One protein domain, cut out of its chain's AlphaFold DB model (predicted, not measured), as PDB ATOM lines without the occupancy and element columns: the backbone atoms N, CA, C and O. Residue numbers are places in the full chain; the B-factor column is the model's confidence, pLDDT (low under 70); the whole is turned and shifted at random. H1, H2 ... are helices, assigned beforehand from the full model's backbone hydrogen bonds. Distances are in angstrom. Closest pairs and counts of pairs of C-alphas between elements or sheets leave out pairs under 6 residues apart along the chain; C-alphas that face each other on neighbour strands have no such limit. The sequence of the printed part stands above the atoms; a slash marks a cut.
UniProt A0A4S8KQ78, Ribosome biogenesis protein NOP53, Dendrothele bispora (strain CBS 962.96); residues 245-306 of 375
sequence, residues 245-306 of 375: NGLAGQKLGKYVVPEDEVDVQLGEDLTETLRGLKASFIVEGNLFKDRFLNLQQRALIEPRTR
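Overview. This is residues 245 to 306 of the 375 residues of the protein "Ribosome biogenesis protein NOP53" of Dendrothele bispora (strain CBS 962.96) (UniProt A0A4S8KQ78). The domain has little regular structure: its longest helix, H2, lies in the returning half of a long, drawn-out loop of chain. Residues 257 to 267 run out along the rod, the chain turns round at the far end, and it folds back through short H1 and then H2. The printed part has 62 residues with two named helices, H1 then H2, and no named strand; the class is all helix, with 15 residues in named elements. It is only just loose, close to extended, with a radius of gyration of the C-alphas of 15.5 A and spans of 47 by 20 by 18 A.

Along the chain. H2, residues 287 to 297, measures 15.0 A from C-alpha 287 at (-4.835, 1.287, 32.783) to C-alpha 297 at (2.495, -8.958, 40.935). H1 is residues 279 to 282, beginning at C-alpha 279 (-11.605, 4.371, 21.002).

Arrangement. H2 and H1 are apart, joined by a tight link of 4 residues. Residues 251 to 252 pair with 255 to 256, antiparallel. Every O i to N i+4 pair in H2 is within hydrogen-bond range; H1 is too short for such a pair, and its 1 O i to N i+3 pair is not within range.

Size, cuts and confidence. The C-alphas of Gly 253 and Thr 273, the two farthest apart, are 47.7 A apart. The printed part has no cut. Residues 279 to 285 have pLDDT under 70.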
ATOM      1  N   ASN A 245       8.472 -13.874  36.968       86.81
ATOM      2  CA  ASN A 245       7.184 -13.354  36.487       86.81
ATOM      3  C   ASN A 245       6.371 -12.700  37.625       86.81
ATOM      4  O   ASN A 245       5.152 -12.572  37.549       86.81
ATOM      5  N   GLY A 246       7.037 -12.327  38.723       90.44
ATOM      6  CA  GLY A 246       6.397 -11.805  39.926       90.44
ATOM      7  C   GLY A 246       5.555 -12.845  40.657       90.44
ATOM      8  O   GLY A 246       5.928 -14.012  40.771       90.44
ATOM      9  N   LEU A 247       4.434 -12.387  41.210       92.31
ATOM     10  CA  LEU A 247       3.479 -13.203  41.961       92.31
ATOM     11  C   LEU A 247       2.227 -13.581  41.161       92.31
ATOM     12  O   LEU A 247       1.301 -14.121  41.762       92.31
ATOM     13  N   ALA A 248       2.178 -13.319  39.851       91.94
ATOM     14  CA  ALA A 248       1.036 -13.667  39.000       91.94
ATOM     15  C   ALA A 248       0.653 -15.156  39.153       91.94
ATOM     16  O   ALA A 248       1.521 -16.030  39.179       91.94
ATOM     17  N   GLY A 249      -0.637 -15.444  39.349       91.06
ATOM     18  CA  GLY A 249      -1.153 -16.806  39.554       91.06
ATOM     19  C   GLY A 249      -0.815 -17.434  40.917       91.06
ATOM     20  O   GLY A 249      -1.347 -18.491  41.273       91.06
ATOM     21  N   GLN A 250       0.026 -16.795  41.741       91.75
ATOM     22  CA  GLN A 250       0.376 -17.312  43.057       91.75
ATOM     23  C   GLN A 250      -0.718 -16.997  44.087       91.75
ATOM     24  O   GLN A 250      -1.226 -15.881  44.212       91.75
ATOM     25  N   LYS A 251      -1.055 -18.001  44.901       93.31
ATOM     26  CA  LYS A 251      -1.970 -17.837  46.031       93.31
ATOM     27  C   LYS A 251      -1.270 -17.162  47.212       93.31
ATOM     28  O   LYS A 251      -0.310 -17.702  47.763       93.31
ATOM     29  N   LEU A 252      -1.794 -16.015  47.636       90.19
ATOM     30  CA  LEU A 252      -1.401 -15.285  48.838       90.19
ATOM     31  C   LEU A 252      -2.528 -15.361  49.875       90.19
ATOM     32  O   LEU A 252      -3.550 -14.675  49.803       90.19
ATOM     33  N   GLY A 253      -2.349 -16.241  50.861       90.00
ATOM     34  CA  GLY A 253      -3.357 -16.491  51.890       90.00
ATOM     35  C   GLY A 253      -4.664 -17.006  51.285       90.00
ATOM     36  O   GLY A 253      -4.719 -18.105  50.730       90.00
ATOM     37  N   LYS A 254      -5.738 -16.220  51.409       93.00
ATOM     38  CA  LYS A 254      -7.054 -16.565  50.854       93.00
ATOM     39  C   LYS A 254      -7.151 -16.281  49.351       93.00
ATOM     40  O   LYS A 254      -7.855 -17.011  48.657       93.00
ATOM     41  N   TYR A 255      -6.489 -15.230  48.874       95.12
ATOM     42  CA  TYR A 255      -6.668 -14.695  47.527       95.12
ATOM     43  C   TYR A 255      -5.548 -15.150  46.595       95.12
ATOM     44  O   TYR A 255      -4.446 -15.462  47.035       95.12
ATOM     45  N   VAL A 256      -5.846 -15.219  45.303       95.38
ATOM     46  CA  VAL A 256      -4.862 -15.493  44.252       95.38
ATOM     47  C   VAL A 256      -4.561 -14.171  43.566       95.38
ATOM     48  O   VAL A 256      -5.484 -13.386  43.343       95.38
ATOM     49  N   VAL A 257      -3.285 -13.902  43.304       95.00
ATOM     50  CA  VAL A 257      -2.893 -12.750  42.490       95.00
ATOM     51  C   VAL A 257      -3.377 -13.012  41.062       95.00
ATOM     52  O   VAL A 257      -3.013 -14.052  40.505       95.00
ATOM     53  N   PRO A 258      -4.213 -12.138  40.482       91.94
ATOM     54  CA  PRO A 258      -4.691 -12.329  39.123       91.94
ATOM     55  C   PRO A 258      -3.530 -12.315  38.122       91.94
ATOM     56  O   PRO A 258      -2.525 -11.634  38.328       91.94
ATOM     57  N   GLU A 259      -3.676 -13.101  37.064       90.62
ATOM     58  CA  GLU A 259      -2.802 -13.054  35.890       90.62
ATOM     59  C   GLU A 259      -3.281 -11.932  34.961       90.62
ATOM     60  O   GLU A 259      -4.470 -11.598  34.968       90.62
ATOM     61  N   ASP A 260      -2.364 -11.346  34.190       88.25
ATOM     62  CA  ASP A 260      -2.720 -10.303  33.230       88.25
ATOM     63  C   ASP A 260      -3.498 -10.897  32.051       88.25
ATOM     64  O   ASP A 260      -3.264 -12.029  31.618       88.25
ATOM     65  N   GLU A 261      -4.472 -10.135  31.566       85.94
ATOM     66  CA  GLU A 261      -5.272 -10.479  30.394       85.94
ATOM     67  C   GLU A 261      -4.584  -9.902  29.149       85.94
ATOM     68  O   GLU A 261      -4.123  -8.761  29.168       85.94
ATOM     69  N   VAL A 262      -4.477 -10.705  28.087       87.50
ATOM     70  CA  VAL A 262      -3.884 -10.271  26.816       87.50
ATOM     71  C   VAL A 262      -4.983  -9.623  25.979       87.50
ATOM     72  O   VAL A 262      -5.833 -10.315  25.419       87.50
ATOM     73  N   ASP A 263      -4.972  -8.294  25.910       85.69
ATOM     74  CA  ASP A 263      -5.927  -7.521  25.116       85.69
ATOM     75  C   ASP A 263      -5.441  -7.423  23.657       85.69
ATOM     76  O   ASP A 263      -4.375  -6.863  23.382       85.69
ATOM     77  N   VAL A 264      -6.210  -7.972  22.706       87.81
ATOM     78  CA  VAL A 264      -5.825  -8.046  21.282       87.81
ATOM     79  C   VAL A 264      -6.945  -7.566  20.367       87.81
ATOM     80  O   VAL A 264      -8.115  -7.874  20.579       87.81
ATOM     81  N   GLN A 265      -6.575  -6.821  19.325       85.88
ATOM     82  CA  GLN A 265      -7.469  -6.419  18.246       85.88
ATOM     83  C   GLN A 265      -7.615  -7.564  17.248       85.88
ATOM     84  O   GLN A 265      -6.615  -8.118  16.784       85.88
ATOM     85  N   LEU A 266      -8.850  -7.876  16.863       87.69
ATOM     86  CA  LEU A 266      -9.104  -8.814  15.776       87.69
ATOM     87  C   LEU A 266      -8.729  -8.181  14.430       87.69
ATOM     88  O   LEU A 266      -8.763  -6.963  14.273       87.69
ATOM     89  N   GLY A 267      -8.384  -9.013  13.444       85.62
ATOM     90  CA  GLY A 267      -7.987  -8.532  12.114       85.62
ATOM     91  C   GLY A 267      -9.082  -7.733  11.397       85.62
ATOM     92  O   GLY A 267      -8.771  -6.814  10.652       85.62
ATOM     93  N   GLU A 268     -10.354  -8.037  11.667       86.69
ATOM     94  CA  GLU A 268     -11.514  -7.305  11.131       86.69
ATOM     95  C   GLU A 268     -11.649  -5.891  11.724       86.69
ATOM     96  O   GLU A 268     -12.157  -4.985  11.066       86.69
ATOM     97  N   ASP A 269     -11.155  -5.699  12.950       83.50
ATOM     98  CA  ASP A 269     -11.184  -4.426  13.676       83.50
ATOM     99  C   ASP A 269      -9.905  -3.590  13.458       83.50
ATOM    100  O   ASP A 269      -9.831  -2.432  13.887       83.50
ATOM    101  N   LEU A 270      -8.887  -4.157  12.797       85.38
ATOM    102  CA  LEU A 270      -7.652  -3.460  12.439       85.38
ATOM    103  C   LEU A 270      -7.942  -2.485  11.291       85.38
ATOM    104  O   LEU A 270      -8.185  -2.875  10.153       85.38
ATOM    105  N   THR A 271      -7.922  -1.188  11.591       82.94
ATOM    106  CA  THR A 271      -8.186  -0.133  10.603       82.94
ATOM    107  C   THR A 271      -6.899   0.578  10.213       82.94
ATOM    108  O   THR A 271      -6.072   0.877  11.065       82.94
ATOM    109  N   GLU A 272      -6.746   0.935   8.938       82.25
ATOM    110  CA  GLU A 272      -5.557   1.648   8.432       82.25
ATOM    111  C   GLU A 272      -5.536   3.151   8.778       82.25
ATOM    112  O   GLU A 272      -4.482   3.787   8.715       82.25
ATOM    113  N   THR A 273      -6.684   3.741   9.165       85.75
ATOM    114  CA  THR A 273      -6.773   5.170   9.553       85.75
ATOM    115  C   THR A 273      -7.079   5.439  11.034       85.75
ATOM    116  O   THR A 273      -7.967   4.822  11.626       85.75
ATOM    117  N   LEU A 274      -6.397   6.439  11.624       82.88
ATOM    118  CA  LEU A 274      -6.518   6.777  13.053       82.88
ATOM    119  C   LEU A 274      -7.943   7.113  13.514       82.88
ATOM    120  O   LEU A 274      -8.258   7.045  14.697       82.88
ATOM    121  N   ARG A 275      -8.805   7.498  12.571       84.38
ATOM    122  CA  ARG A 275     -10.206   7.854  12.814       84.38
ATOM    123  C   ARG A 275     -11.129   6.638  12.879       84.38
ATOM    124  O   ARG A 275     -12.178   6.731  13.502       84.38
ATOM    125  N   GLY A 276     -10.754   5.540  12.217       80.94
ATOM    126  CA  GLY A 276     -11.490   4.274  12.231       80.94
ATOM    127  C   GLY A 276     -11.234   3.454  13.490       80.94
ATOM    128  O   GLY A 276     -11.898   2.447  13.726       80.94
ATOM    129  N   LEU A 277     -10.295   3.899  14.323       77.94
ATOM    130  CA  LEU A 277      -9.993   3.234  15.564       77.94
ATOM    131  C   LEU A 277     -11.143   3.327  16.526       77.94
ATOM    132  O   LEU A 277     -11.559   4.405  16.953       77.94
ATOM    133  N   LYS A 278     -11.596   2.146  16.934       75.31
ATOM    134  CA  LYS A 278     -12.434   2.028  18.102       75.31
ATOM    135  C   LYS A 278     -11.640   2.637  19.255       75.31
ATOM    136  O   LYS A 278     -10.597   2.108  19.650       75.31
ATOM    137  N   ALA A 279     -12.131   3.764  19.778       64.31
ATOM    138  CA  ALA A 279     -11.605   4.371  21.002       64.31
ATOM    139  C   ALA A 279     -11.443   3.298  22.096       64.31
ATOM    140  O   ALA A 279     -10.471   3.329  22.852       64.31
ATOM    141  N   SER A 280     -12.284   2.258  22.009       55.16
ATOM    142  CA  SER A 280     -12.240   1.047  22.807       55.16
ATOM    143  C   SER A 280     -11.042   0.140  22.764       55.16
ATOM    144  O   SER A 280     -11.031  -0.844  23.490       55.16
ATOM    145  N   PHE A 281     -10.021   0.455  21.985       54.28
ATOM    146  CA  PHE A 281      -8.826  -0.372  21.985       54.28
ATOM    147  C   PHE A 281      -7.545   0.409  22.251       54.28
ATOM    148  O   PHE A 281      -6.685  -0.046  22.994       54.28
ATOM    149  N   ILE A 282      -7.429   1.627  21.724       51.41
ATOM    150  CA  ILE A 282      -6.205   2.438  21.879       51.41
ATOM    151  C   ILE A 282      -6.220   3.279  23.150       51.41
ATOM    152  O   ILE A 282      -5.171   3.711  23.625       51.41
ATOM    153  N   VAL A 283      -7.405   3.475  23.729       50.19
ATOM    154  CA  VAL A 283      -7.604   4.199  24.987       50.19
ATOM    155  C   VAL A 283      -8.187   3.294  26.083       50.19
ATOM    156  O   VAL A 283      -8.032   3.606  27.260       50.19
ATOM    157  N   GLU A 284      -8.812   2.159  25.745       52.78
ATOM    158  CA  GLU A 284      -9.645   1.387  26.689       52.78
ATOM    159  C   GLU A 284      -9.075   0.023  27.113       52.78
ATOM    160  O   GLU A 284      -9.816  -0.884  27.485       52.78
ATOM    161  N   GLY A 285      -7.754  -0.098  27.213       65.69
ATOM    162  CA  GLY A 285      -7.231  -0.904  28.314       65.69
ATOM    163  C   GLY A 285      -7.552  -0.168  29.616       65.69
ATOM    164  O   GLY A 285      -7.261   1.025  29.741       65.69
ATOM    165  N   ASN A 286      -8.153  -0.823  30.612       82.75
ATOM    166  CA  ASN A 286      -8.277  -0.200  31.930       82.75
ATOM    167  C   ASN A 286      -6.873  -0.082  32.545       82.75
ATOM    168  O   ASN A 286      -6.425  -0.975  33.261       82.75
ATOM    169  N   LEU A 287      -6.189   1.036  32.286       85.31
ATOM    170  CA  LEU A 287      -4.835   1.287  32.783       85.31
ATOM    171  C   LEU A 287      -4.777   1.201  34.306       85.31
ATOM    172  O   LEU A 287      -3.785   0.740  34.859       85.31
ATOM    173  N   PHE A 288      -5.845   1.588  35.010       89.06
ATOM    174  CA  PHE A 288      -5.897   1.407  36.457       89.06
ATOM    175  C   PHE A 288      -5.869  -0.070  36.843       89.06
ATOM    176  O   PHE A 288      -5.199  -0.407  37.814       89.06
ATOM    177  N   LYS A 289      -6.554  -0.946  36.093       89.31
ATOM    178  CA  LYS A 289      -6.491  -2.402  36.295       89.31
ATOM    179  C   LYS A 289      -5.072  -2.904  36.030       89.31
ATOM    180  O   LYS A 289      -4.523  -3.525  36.929       89.31
ATOM    181  N   ASP A 290      -4.456  -2.555  34.900       89.12
ATOM    182  CA  ASP A 290      -3.067  -2.927  34.570       89.12
ATOM    183  C   ASP A 290      -2.072  -2.489  35.664       89.12
ATOM    184  O   ASP A 290      -1.373  -3.308  36.261       89.12
ATOM    185  N   ARG A 291      -2.074  -1.202  36.041       91.50
ATOM    186  CA  ARG A 291      -1.190  -0.691  37.105       91.50
ATOM    187  C   ARG A 291      -1.463  -1.361  38.448       91.50
ATOM    188  O   ARG A 291      -0.528  -1.656  39.188       91.50
ATOM    189  N   PHE A 292      -2.728  -1.596  38.782       93.06
ATOM    190  CA  PHE A 292      -3.103  -2.250  40.031       93.06
ATOM    191  C   PHE A 292      -2.674  -3.721  40.068       93.06
ATOM    192  O   PHE A 292      -2.188  -4.177  41.104       93.06
ATOM    193  N   LEU A 293      -2.795  -4.442  38.952       92.44
ATOM    194  CA  LEU A 293      -2.307  -5.812  38.811       92.44
ATOM    195  C   LEU A 293      -0.782  -5.863  38.896       92.44
ATOM    196  O   LEU A 293      -0.257  -6.631  39.698       92.44
ATOM    197  N   ASN A 294      -0.069  -4.965  38.216       92.94
ATOM    198  CA  ASN A 294       1.387  -4.864  38.315       92.94
ATOM    199  C   ASN A 294       1.852  -4.614  39.770       92.94
ATOM    200  O   ASN A 294       2.771  -5.273  40.265       92.94
ATOM    201  N   LEU A 295       1.167  -3.738  40.520       94.06
ATOM    202  CA  LEU A 295       1.448  -3.521  41.948       94.06
ATOM    203  C   LEU A 295       1.253  -4.794  42.792       94.06
ATOM    204  O   LEU A 295       2.002  -5.012  43.751       94.06
ATOM    205  N   GLN A 296       0.276  -5.637  42.446       94.44
ATOM    206  CA  GLN A 296       0.061  -6.925  43.108       94.44
ATOM    207  C   GLN A 296       1.122  -7.958  42.727       94.44
ATOM    208  O   GLN A 296       1.684  -8.616  43.604       94.44
ATOM    209  N   GLN A 297       1.454  -8.063  41.441       93.88
ATOM    210  CA  GLN A 297       2.495  -8.958  40.935       93.88
ATOM    211  C   GLN A 297       3.870  -8.632  41.523       93.88
ATOM    212  O   GLN A 297       4.645  -9.544  41.805       93.88
ATOM    213  N   ARG A 298       4.151  -7.348  41.774       93.50
ATOM    214  CA  ARG A 298       5.366  -6.869  42.449       93.50
ATOM    215  C   ARG A 298       5.345  -7.042  43.967       93.50
ATOM    216  O   ARG A 298       6.344  -6.764  44.615       93.50
ATOM    217  N   ALA A 299       4.248  -7.505  44.562       93.25
ATOM    218  CA  ALA A 299       4.086  -7.602  46.015       93.25
ATOM    219  C   ALA A 299       4.110  -6.251  46.763       93.25
ATOM    220  O   ALA A 299       4.451  -6.203  47.949       93.25
ATOM    221  N   LEU A 300       3.764  -5.144  46.095       92.56
ATOM    222  CA  LEU A 300       3.565  -3.847  46.758       92.56
ATOM    223  C   LEU A 300       2.187  -3.777  47.416       92.56
ATOM    224  O   LEU A 300       2.049  -3.252  48.518       92.56
ATOM    225  N   ILE A 301       1.185  -4.337  46.741       93.81
ATOM    226  CA  ILE A 301      -0.193  -4.418  47.217       93.81
ATOM    227  C   ILE A 301      -0.586  -5.889  47.328       93.81
ATOM    228  O   ILE A 301      -0.271  -6.704  46.468       93.81
ATOM    229  N   GLU A 302      -1.292  -6.245  48.393       91.81
ATOM    230  CA  GLU A 302      -1.863  -7.583  48.530       91.81
ATOM    231  C   GLU A 302      -3.135  -7.754  47.674       91.81
ATOM    232  O   GLU A 302      -3.928  -6.816  47.537       91.81
ATOM    233  N   PRO A 303      -3.399  -8.956  47.135       94.94
ATOM    234  CA  PRO A 303      -4.640  -9.236  46.427       94.94
ATOM    235  C   PRO A 303      -5.817  -9.227  47.409       94.94
ATOM    236  O   PRO A 303      -5.833  -9.953  48.408       94.94
ATOM    237  N   ARG A 304      -6.835  -8.408  47.125       91.75
ATOM    238  CA  ARG A 304      -8.057  -8.297  47.937       91.75
ATOM    239  C   ARG A 304      -9.293  -8.249  47.052       91.75
ATOM    240  O   ARG A 304      -9.265  -7.752  45.934       91.75
ATOM    241  N   THR A 305     -10.412  -8.707  47.600       90.94
ATOM    242  CA  THR A 305     -11.739  -8.540  46.993       90.94
ATOM    243  C   THR A 305     -12.518  -7.465  47.730       90.94
ATOM    244  O   THR A 305     -12.457  -7.404  48.962       90.94
ATOM    245  N   ARG A 306     -13.329  -6.685  47.009       92.31
ATOM    246  CA  ARG A 306     -14.253  -5.722  47.619       92.31
ATOM    247  C   ARG A 306     -15.169  -6.426  48.625       92.31
ATOM    248  O   ARG A 306     -15.886  -7.363  48.279       92.31
TER     249      ARG A 306